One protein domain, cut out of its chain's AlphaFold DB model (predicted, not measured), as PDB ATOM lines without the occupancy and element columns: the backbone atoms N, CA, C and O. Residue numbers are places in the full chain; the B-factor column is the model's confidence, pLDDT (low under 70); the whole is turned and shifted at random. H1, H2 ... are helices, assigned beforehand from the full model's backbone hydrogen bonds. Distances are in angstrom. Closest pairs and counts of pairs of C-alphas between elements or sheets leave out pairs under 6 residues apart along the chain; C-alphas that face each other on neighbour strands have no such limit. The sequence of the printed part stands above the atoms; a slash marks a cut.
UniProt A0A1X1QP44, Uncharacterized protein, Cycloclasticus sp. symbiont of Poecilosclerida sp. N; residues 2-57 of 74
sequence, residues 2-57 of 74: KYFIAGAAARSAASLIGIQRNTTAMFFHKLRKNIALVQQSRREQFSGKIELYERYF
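AT A GLANCE: This is residues 2 to 57 of the 74 residues of an uncharacterized protein of Cycloclasticus sp. symbiont of Poecilosclerida sp. N (UniProt A0A1X1QP44). One long helix, H3, makes the spine of this model; the short helices H1 and H2 are folded back beside its first part in a small compact body, while from residue 33 on, the rest of H3, the short helix H4 and a thin tail with no named element stand free. The tail, residues 47 to 57, turns away from the far end of H3, and the whole is an open hook. The printed part has 56 residues with four named helices, in the order H1, H2, H3, H4, and no named strand; its class is all helix. It is extended, with a radius of gyration of the C-alphas of 16.0 A, and only just flat, with spans of 44 by 30 by 15 A.

IN THESE COORDINATES: H1 is residues 2 to 5, 5.3 A from first to last C-alpha, and C-alpha 2 is at (-42.606, -18.164, 5.217). H2 is residues 10 to 17, 10.4 A long. H3 is residues 21 to 41, 30.8 A long, from C-alpha 21 at (-50.259, -10.180, 17.293) to C-alpha 41 at (-22.537, -3.500, 5.701). H4 is residues 43 to 46, 5.4 A long, and C-alpha 46 is at (-24.818, -2.315, -4.373).

HOW THE PARTS SIT: H1 and H2 only just touch, and only at the corner by their link, with 3 pairs of C-alphas within 8 A; the closest C-alphas are those of Tyr 3 and Ala 13, 6.0 A apart. H1 and H3 are close but not clearly touching, with the C-alphas of Phe 4 and Phe 28 closest at 7.2 A. H2 and H3 touch, H3 with its residues 21 to 28 alone; the closest C-alphas are those of Ala 14 and Arg 21, 5.2 A apart. The lines of H2 and H3 stand at a steep tilt of 59 degrees, and the two run opposite ways. H3 and H4 meet only through their link. H4 is apart from H1 and from H2. In H2 and H3 every pair of O i and N i+4 is within hydrogen-bond range; H1 and H4, with 4 residues each, are too short for such a pair, and in each the one pair of O i and N i+3 is within range.

THE WHOLE: The two C-alphas farthest apart are those of Gly 18 and Lys 49, at 44.4 A. The body without the stretch that stands free has 31 residues and spans 20 by 17 by 11 A. The printed part has no cut, and the links H1 to H2, H2 to H3 and H3 to H4 are tight. The mean pLDDT of the printed part is 88.7; residues 46 to 47, 49 and 53 to 57 are under 70.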
ATOM      1  N   LYS A   2     -41.824 -18.148   6.476       94.56
ATOM      2  CA  LYS A   2     -42.606 -18.164   5.217       94.56
ATOM      3  C   LYS A   2     -43.442 -16.904   4.936       94.56
ATOM      4  O   LYS A   2     -43.325 -16.321   3.870       94.56
ATOM      5  N   TYR A   3     -44.204 -16.424   5.919       96.38
ATOM      6  CA  TYR A   3     -45.078 -15.256   5.754       96.38
ATOM      7  C   TYR A   3     -44.332 -13.923   5.666       96.38
ATOM      8  O   TYR A   3     -44.813 -13.002   5.020       96.38
ATOM      9  N   PHE A   4     -43.166 -13.812   6.305       96.44
ATOM     10  CA  PHE A   4     -42.325 -12.623   6.188       96.44
ATOM     11  C   PHE A   4     -41.738 -12.522   4.776       96.44
ATOM     12  O   PHE A   4     -41.785 -11.457   4.170       96.44
ATOM     13  N   ILE A   5     -41.249 -13.650   4.245       96.56
ATOM     14  CA  ILE A   5     -40.698 -13.753   2.886       96.56
ATOM     15  C   ILE A   5     -41.791 -13.504   1.839       96.56
ATOM     16  O   ILE A   5     -41.571 -12.759   0.894       96.56
ATOM     17  N   ALA A   6     -42.994 -14.041   2.054       96.19
ATOM     18  CA  ALA A   6     -44.159 -13.805   1.199       96.19
ATOM     19  C   ALA A   6     -44.736 -12.373   1.290       96.19
ATOM     20  O   ALA A   6     -45.789 -12.104   0.721       96.19
ATOM     21  N   GLY A   7     -44.110 -11.463   2.048       94.81
ATOM     22  CA  GLY A   7     -44.557 -10.072   2.172       94.81
ATOM     23  C   GLY A   7     -45.860  -9.880   2.954       94.81
ATOM     24  O   GLY A   7     -46.434  -8.793   2.936       94.81
ATOM     25  N   ALA A   8     -46.340 -10.902   3.668       96.38
ATOM     26  CA  ALA A   8     -47.571 -10.801   4.439       96.38
ATOM     27  C   ALA A   8     -47.423  -9.811   5.605       96.38
ATOM     28  O   ALA A   8     -46.366  -9.685   6.232       96.38
ATOM     29  N   ALA A   9     -48.516  -9.136   5.964       96.31
ATOM     30  CA  ALA A   9     -48.542  -8.293   7.152       96.31
ATOM     31  C   ALA A   9     -48.390  -9.140   8.430       96.31
ATOM     32  O   ALA A   9     -48.969 -10.223   8.543       96.31
ATOM     33  N   ALA A  10     -47.686  -8.613   9.438       96.81
ATOM     34  CA  ALA A  10     -47.483  -9.302  10.720       96.81
ATOM     35  C   ALA A  10     -48.810  -9.692  11.396       96.81
ATOM     36  O   ALA A  10     -48.902 -10.745  12.019       96.81
ATOM     37  N   ARG A  11     -49.858  -8.872  11.230       97.19
ATOM     38  CA  ARG A  11     -51.209  -9.156  11.734       97.19
ATOM     39  C   ARG A  11     -51.827 -10.388  11.063       97.19
ATOM     40  O   ARG A  11     -52.346 -11.245  11.770       97.19
ATOM     41  N   SER A  12     -51.746 -10.490   9.736       97.44
ATOM     42  CA  SER A  12     -52.253 -11.652   8.993       97.44
ATOM     43  C   SER A  12     -51.451 -12.906   9.330       97.44
ATOM     44  O   SER A  12     -52.030 -13.950   9.602       97.44
ATOM     45  N   ALA A  13     -50.122 -12.788   9.417       97.44
ATOM     46  CA  ALA A  13     -49.258 -13.888   9.836       97.44
ATOM     47  C   ALA A  13     -49.587 -14.375  11.261       97.44
ATOM     48  O   ALA A  13     -49.641 -15.577  11.491       97.44
ATOM     49  N   ALA A  14     -49.856 -13.460  12.198       97.69
ATOM     50  CA  ALA A  14     -50.264 -13.804  13.560       97.69
ATOM     51  C   ALA A  14     -51.581 -14.593  13.578       97.69
ATOM     52  O   ALA A  14     -51.666 -15.625  14.236       97.69
ATOM     53  N   SER A  15     -52.572 -14.141  12.800       97.56
ATOM     54  CA  SER A  15     -53.872 -14.811  12.677       97.56
ATOM     55  C   SER A  15     -53.759 -16.207  12.067       97.56
ATOM     56  O   SER A  15     -54.439 -17.116  12.519       97.56
ATOM     57  N   LEU A  16     -52.901 -16.383  11.058       96.25
ATOM     58  CA  LEU A  16     -52.713 -17.666  10.372       96.25
ATOM     59  C   LEU A  16     -51.935 -18.692  11.206       96.25
ATOM     60  O   LEU A  16     -52.092 -19.887  10.992       96.25
ATOM     61  N   ILE A  17     -51.049 -18.241  12.099       95.25
ATOM     62  CA  ILE A  17     -50.230 -19.127  12.948       95.25
ATOM     63  C   ILE A  17     -50.890 -19.353  14.318       95.25
ATOM     64  O   ILE A  17     -50.534 -20.296  15.013       95.25
ATOM     65  N   GLY A  18     -51.835 -18.498  14.720       96.56
ATOM     66  CA  GLY A  18     -52.453 -18.558  16.045       96.56
ATOM     67  C   GLY A  18     -51.561 -18.005  17.162       96.56
ATOM     68  O   GLY A  18     -51.660 -18.439  18.303       96.56
ATOM     69  N   ILE A  19     -50.676 -17.049  16.852       96.44
ATOM     70  CA  ILE A  19     -49.791 -16.400  17.838       96.44
ATOM     71  C   ILE A  19     -50.326 -15.004  18.174       96.44
ATOM     72  O   ILE A  19     -50.964 -14.340  17.355       96.44
ATOM     73  N   GLN A  20     -50.022 -14.508  19.376       97.00
ATOM     74  CA  GLN A  20     -50.327 -13.134  19.764       97.00
ATOM     75  C   GLN A  20     -49.733 -12.113  18.775       97.00
ATOM     76  O   GLN A  20     -48.533 -12.089  18.490       97.00
ATOM     77  N   ARG A  21     -50.586 -11.193  18.314       95.00
ATOM     78  CA  ARG A  21     -50.259 -10.180  17.293       95.00
ATOM     79  C   ARG A  21     -49.025  -9.339  17.633       95.00
ATOM     80  O   ARG A  21     -48.207  -9.084  16.750       95.00
ATOM     81  N   ASN A  22     -48.869  -8.937  18.897       97.44
ATOM     82  CA  ASN A  22     -47.741  -8.115  19.351       97.44
ATOM     83  C   ASN A  22     -46.413  -8.873  19.256       97.44
ATOM     84  O   ASN A  22     -45.413  -8.314  18.809       97.44
ATOM     85  N   THR A  23     -46.421 -10.162  19.589       97.69
ATOM     86  CA  THR A  23     -45.251 -11.038  19.482       97.69
ATOM     87  C   THR A  23     -44.812 -11.181  18.028       97.69
ATOM     88  O   THR A  23     -43.636 -10.994  17.714       97.69
ATOM     89  N   THR A  24     -45.753 -11.421  17.108       97.56
ATOM     90  CA  THR A  24     -45.448 -11.491  15.670       97.56
ATOM     91  C   THR A  24     -44.951 -10.150  15.125       97.56
ATOM     92  O   THR A  24     -43.990 -10.123  14.358       97.56
ATOM     93  N   ALA A  25     -45.544  -9.030  15.546       97.88
ATOM     94  CA  ALA A  25     -45.094  -7.695  15.154       97.88
ATOM     95  C   ALA A  25     -43.665  -7.406  15.639       97.88
ATOM     96  O   ALA A  25     -42.823  -6.975  14.848       97.88
ATOM     97  N   MET A  26     -43.361  -7.712  16.905       98.31
ATOM     98  CA  MET A  26     -42.020  -7.552  17.470       98.31
ATOM     99  C   MET A  26     -40.993  -8.423  16.738       98.31
ATOM    100  O   MET A  26     -39.896  -7.954  16.429       98.31
ATOM    101  N   PHE A  27     -41.348  -9.667  16.412       96.81
ATOM    102  CA  PHE A  27     -40.497 -10.559  15.628       96.81
ATOM    103  C   PHE A  27     -40.196  -9.981  14.236       96.81
ATOM    104  O   PHE A  27     -39.033  -9.876  13.848       96.81
ATOM    105  N   PHE A  28     -41.226  -9.527  13.513       97.44
ATOM    106  CA  PHE A  28     -41.092  -8.914  12.186       97.44
ATOM    107  C   PHE A  28     -40.231  -7.645  12.216       97.44
ATOM    108  O   PHE A  28     -39.477  -7.384  11.280       97.44
ATOM    109  N   HIS A  29     -40.340  -6.850  13.280       97.81
ATOM    110  CA  HIS A  29     -39.533  -5.646  13.472       97.81
ATOM    111  C   HIS A  29     -38.051  -5.968  13.663       97.81
ATOM    112  O   HIS A  29     -37.203  -5.421  12.960       97.81
ATOM    113  N   LYS A  30     -37.733  -6.899  14.572       98.12
ATOM    114  CA  LYS A  30     -36.349  -7.341  14.817       98.12
ATOM    115  C   LYS A  30     -35.716  -7.926  13.551       98.12
ATOM    116  O   LYS A  30     -34.577  -7.607  13.233       98.12
ATOM    117  N   LEU A  31     -36.489  -8.694  12.785       96.88
ATOM    118  CA  LEU A  31     -36.084  -9.201  11.473       96.88
ATOM    119  C   LEU A  31     -35.695  -8.092  10.497       96.88
ATOM    120  O   LEU A  31     -34.612  -8.142   9.918       96.88
ATOM    121  N   ARG A  32     -36.550  -7.074  10.334       96.94
ATOM    122  CA  ARG A  32     -36.257  -5.938   9.446       96.94
ATOM    123  C   ARG A  32     -35.010  -5.179   9.878       96.94
ATOM    124  O   ARG A  32     -34.223  -4.804   9.018       96.94
ATOM    125  N   LYS A  33     -34.807  -4.995  11.185       97.94
ATOM    126  CA  LYS A  33     -33.583  -4.382  11.719       97.94
ATOM    127  C   LYS A  33     -32.333  -5.185  11.364       97.94
ATOM    128  O   LYS A  33     -31.374  -4.602  10.878       97.94
ATOM    129  N   ASN A  34     -32.363  -6.505  11.549       96.81
ATOM    130  CA  ASN A  34     -31.228  -7.364  11.202       96.81
ATOM    131  C   ASN A  34     -30.921  -7.325   9.704       96.81
ATOM    132  O   ASN A  34     -29.764  -7.197   9.321       96.81
ATOM    133  N   ILE A  35     -31.953  -7.372   8.856       95.50
ATOM    134  CA  ILE A  35     -31.776  -7.235   7.407       95.50
ATOM    135  C   ILE A  35     -31.169  -5.871   7.083       95.50
ATOM    136  O   ILE A  35     -30.178  -5.813   6.370       95.50
ATOM    137  N   ALA A  36     -31.699  -4.780   7.639       94.62
ATOM    138  CA  ALA A  36     -31.169  -3.439   7.407       94.62
ATOM    139  C   ALA A  36     -29.694  -3.308   7.821       94.62
ATOM    140  O   ALA A  36     -28.921  -2.696   7.091       94.62
ATOM    141  N   LEU A  37     -29.295  -3.923   8.938       95.50
ATOM    142  CA  LEU A  37     -27.904  -3.946   9.391       95.50
ATOM    143  C   LEU A  37     -26.989  -4.661   8.385       95.50
ATOM    144  O   LEU A  37     -25.948  -4.128   8.011       95.50
ATOM    145  N   VAL A  38     -27.402  -5.836   7.901       93.31
ATOM    146  CA  VAL A  38     -26.654  -6.591   6.881       93.31
ATOM    147  C   VAL A  38     -26.608  -5.835   5.552       93.31
ATOM    148  O   VAL A  38     -25.582  -5.810   4.881       93.31
ATOM    149  N   GLN A  39     -27.697  -5.175   5.166       90.06
ATOM    150  CA  GLN A  39     -27.715  -4.352   3.958       90.06
ATOM    151  C   GLN A  39     -26.807  -3.129   4.101       90.06
ATOM    152  O   GLN A  39     -26.193  -2.712   3.125       90.06
ATOM    153  N   GLN A  40     -26.688  -2.568   5.308       88.94
ATOM    154  CA  GLN A  40     -25.796  -1.449   5.576       88.94
ATOM    155  C   GLN A  40     -24.323  -1.836   5.422       88.94
ATOM    156  O   GLN A  40     -23.584  -1.076   4.803       88.94
ATOM    157  N   SER A  41     -23.912  -3.015   5.900       87.56
ATOM    158  CA  SER A  41     -22.537  -3.500   5.701       87.56
ATOM    159  C   SER A  41     -22.230  -3.867   4.247       87.56
ATOM    160  O   SER A  41     -21.077  -3.830   3.838       87.56
ATOM    161  N   ARG A  42     -23.253  -4.175   3.443       85.25
ATOM    162  CA  ARG A  42     -23.119  -4.501   2.014       85.25
ATOM    163  C   ARG A  42     -23.352  -3.314   1.080       85.25
ATOM    164  O   ARG A  42     -23.436  -3.515  -0.127       85.25
ATOM    165  N   ARG A  43     -23.480  -2.084   1.589       78.06
ATOM    166  CA  ARG A  43     -23.812  -0.897   0.770       78.06
ATOM    167  C   ARG A  43     -22.891  -0.713  -0.433       78.06
ATOM    168  O   ARG A  43     -23.379  -0.415  -1.517       78.06
ATOM    169  N   GLU A  44     -21.594  -0.936  -0.252       74.62
ATOM    170  CA  GLU A  44     -20.595  -0.801  -1.317       74.62
ATOM    171  C   GLU A  44     -20.824  -1.810  -2.455       74.62
ATOM    172  O   GLU A  44     -20.696  -1.454  -3.624       74.62
ATOM    173  N   GLN A  45     -21.292  -3.024  -2.140       75.94
ATOM    174  CA  GLN A  45     -21.611  -4.068  -3.122       75.94
ATOM    175  C   GLN A  45     -22.769  -3.675  -4.058       75.94
ATOM    176  O   GLN A  45     -22.857  -4.170  -5.179       75.94
ATOM    177  N   PHE A  46     -23.655  -2.780  -3.612       69.94
ATOM    178  CA  PHE A  46     -24.818  -2.315  -4.373       69.94
ATOM    179  C   PHE A  46     -24.646  -0.891  -4.929       69.94
ATOM    180  O   PHE A  46     -25.619  -0.296  -5.384       69.94
ATOM    181  N   SER A  47     -23.427  -0.340  -4.911       69.38
ATOM    182  CA  SER A  47     -23.121   1.027  -5.369       69.38
ATOM    183  C   SER A  47     -22.967   1.182  -6.894       69.38
ATOM    184  O   SER A  47     -22.588   2.246  -7.379       69.38
ATOM    185  N   GLY A  48     -23.273   0.133  -7.665       73.25
ATOM    186  CA  GLY A  48     -23.234   0.164  -9.127       73.25
ATOM    187  C   GLY A  48     -24.269   1.113  -9.743       73.25
ATOM    188  O   GLY A  48     -25.286   1.445  -9.136       73.25
ATOM    189  N   LYS A  49     -24.018   1.537 -10.987       67.56
ATOM    190  CA  LYS A  49     -24.942   2.372 -11.764       67.56
ATOM    191  C   LYS A  49     -26.247   1.596 -12.000       67.56
ATOM    192  O   LYS A  49     -26.252   0.606 -12.722       67.56
ATOM    193  N   ILE A  50     -27.339   2.026 -11.366       71.06
ATOM    194  CA  ILE A  50     -28.674   1.451 -11.574       71.06
ATOM    195  C   ILE A  50     -29.295   2.164 -12.776       71.06
ATOM    196  O   ILE A  50     -29.570   3.362 -12.711       71.06
ATOM    197  N   GLU A  51     -29.509   1.445 -13.877       70.81
ATOM    198  CA  GLU A  51     -30.274   1.964 -15.013       70.81
ATOM    199  C   GLU A  51     -31.760   1.982 -14.656       70.81
ATOM    200  O   GLU A  51     -32.457   0.965 -14.693       70.81
ATOM    201  N   LEU A  52     -32.245   3.153 -14.251       70.56
ATOM    202  CA  LEU A  52     -33.653   3.365 -13.968       70.56
ATOM    203  C   LEU A  52     -34.380   3.631 -15.291       70.56
ATOM    204  O   LEU A  52     -34.283   4.715 -15.859       70.56
ATOM    205  N   TYR A  53     -35.121   2.648 -15.799       67.56
ATOM    206  CA  TYR A  53     -36.045   2.891 -16.906       67.56
ATOM    207  C   TYR A  53     -37.276   3.623 -16.362       67.56
ATOM    208  O   TYR A  53     -38.253   3.005 -15.942       67.56
ATOM    209  N   GLU A  54     -37.234   4.956 -16.368       60.12
ATOM    210  CA  GLU A  54     -38.317   5.845 -15.906       60.12
ATOM    211  C   GLU A  54     -39.673   5.519 -16.553       60.12
ATOM    212  O   GLU A  54     -40.722   5.620 -15.917       60.12
ATOM    213  N   ARG A  55     -39.659   5.006 -17.790       63.25
ATOM    214  CA  ARG A  55     -40.859   4.550 -18.515       63.25
ATOM    215  C   ARG A  55     -41.623   3.420 -17.813       63.25
ATOM    216  O   ARG A  55     -42.794   3.221 -18.115       63.25
ATOM    217  N   TYR A  56     -40.994   2.692 -16.892       61.53
ATOM    218  CA  TYR A  56     -41.618   1.593 -16.152       61.53
ATOM    219  C   TYR A  56     -42.380   2.064 -14.906       61.53
ATOM    220  O   TYR A  56     -43.305   1.395 -14.451       61.53
ATOM    221  N   PHE A  57     -42.005   3.221 -14.353       65.75
ATOM    222  CA  PHE A  57     -42.558   3.726 -13.095       65.75
ATOM    223  C   PHE A  57     -43.712   4.705 -13.264       65.75
ATOM    224  O   PHE A  57     -44.259   5.120 -12.247       65.75
TER     225      PHE A  57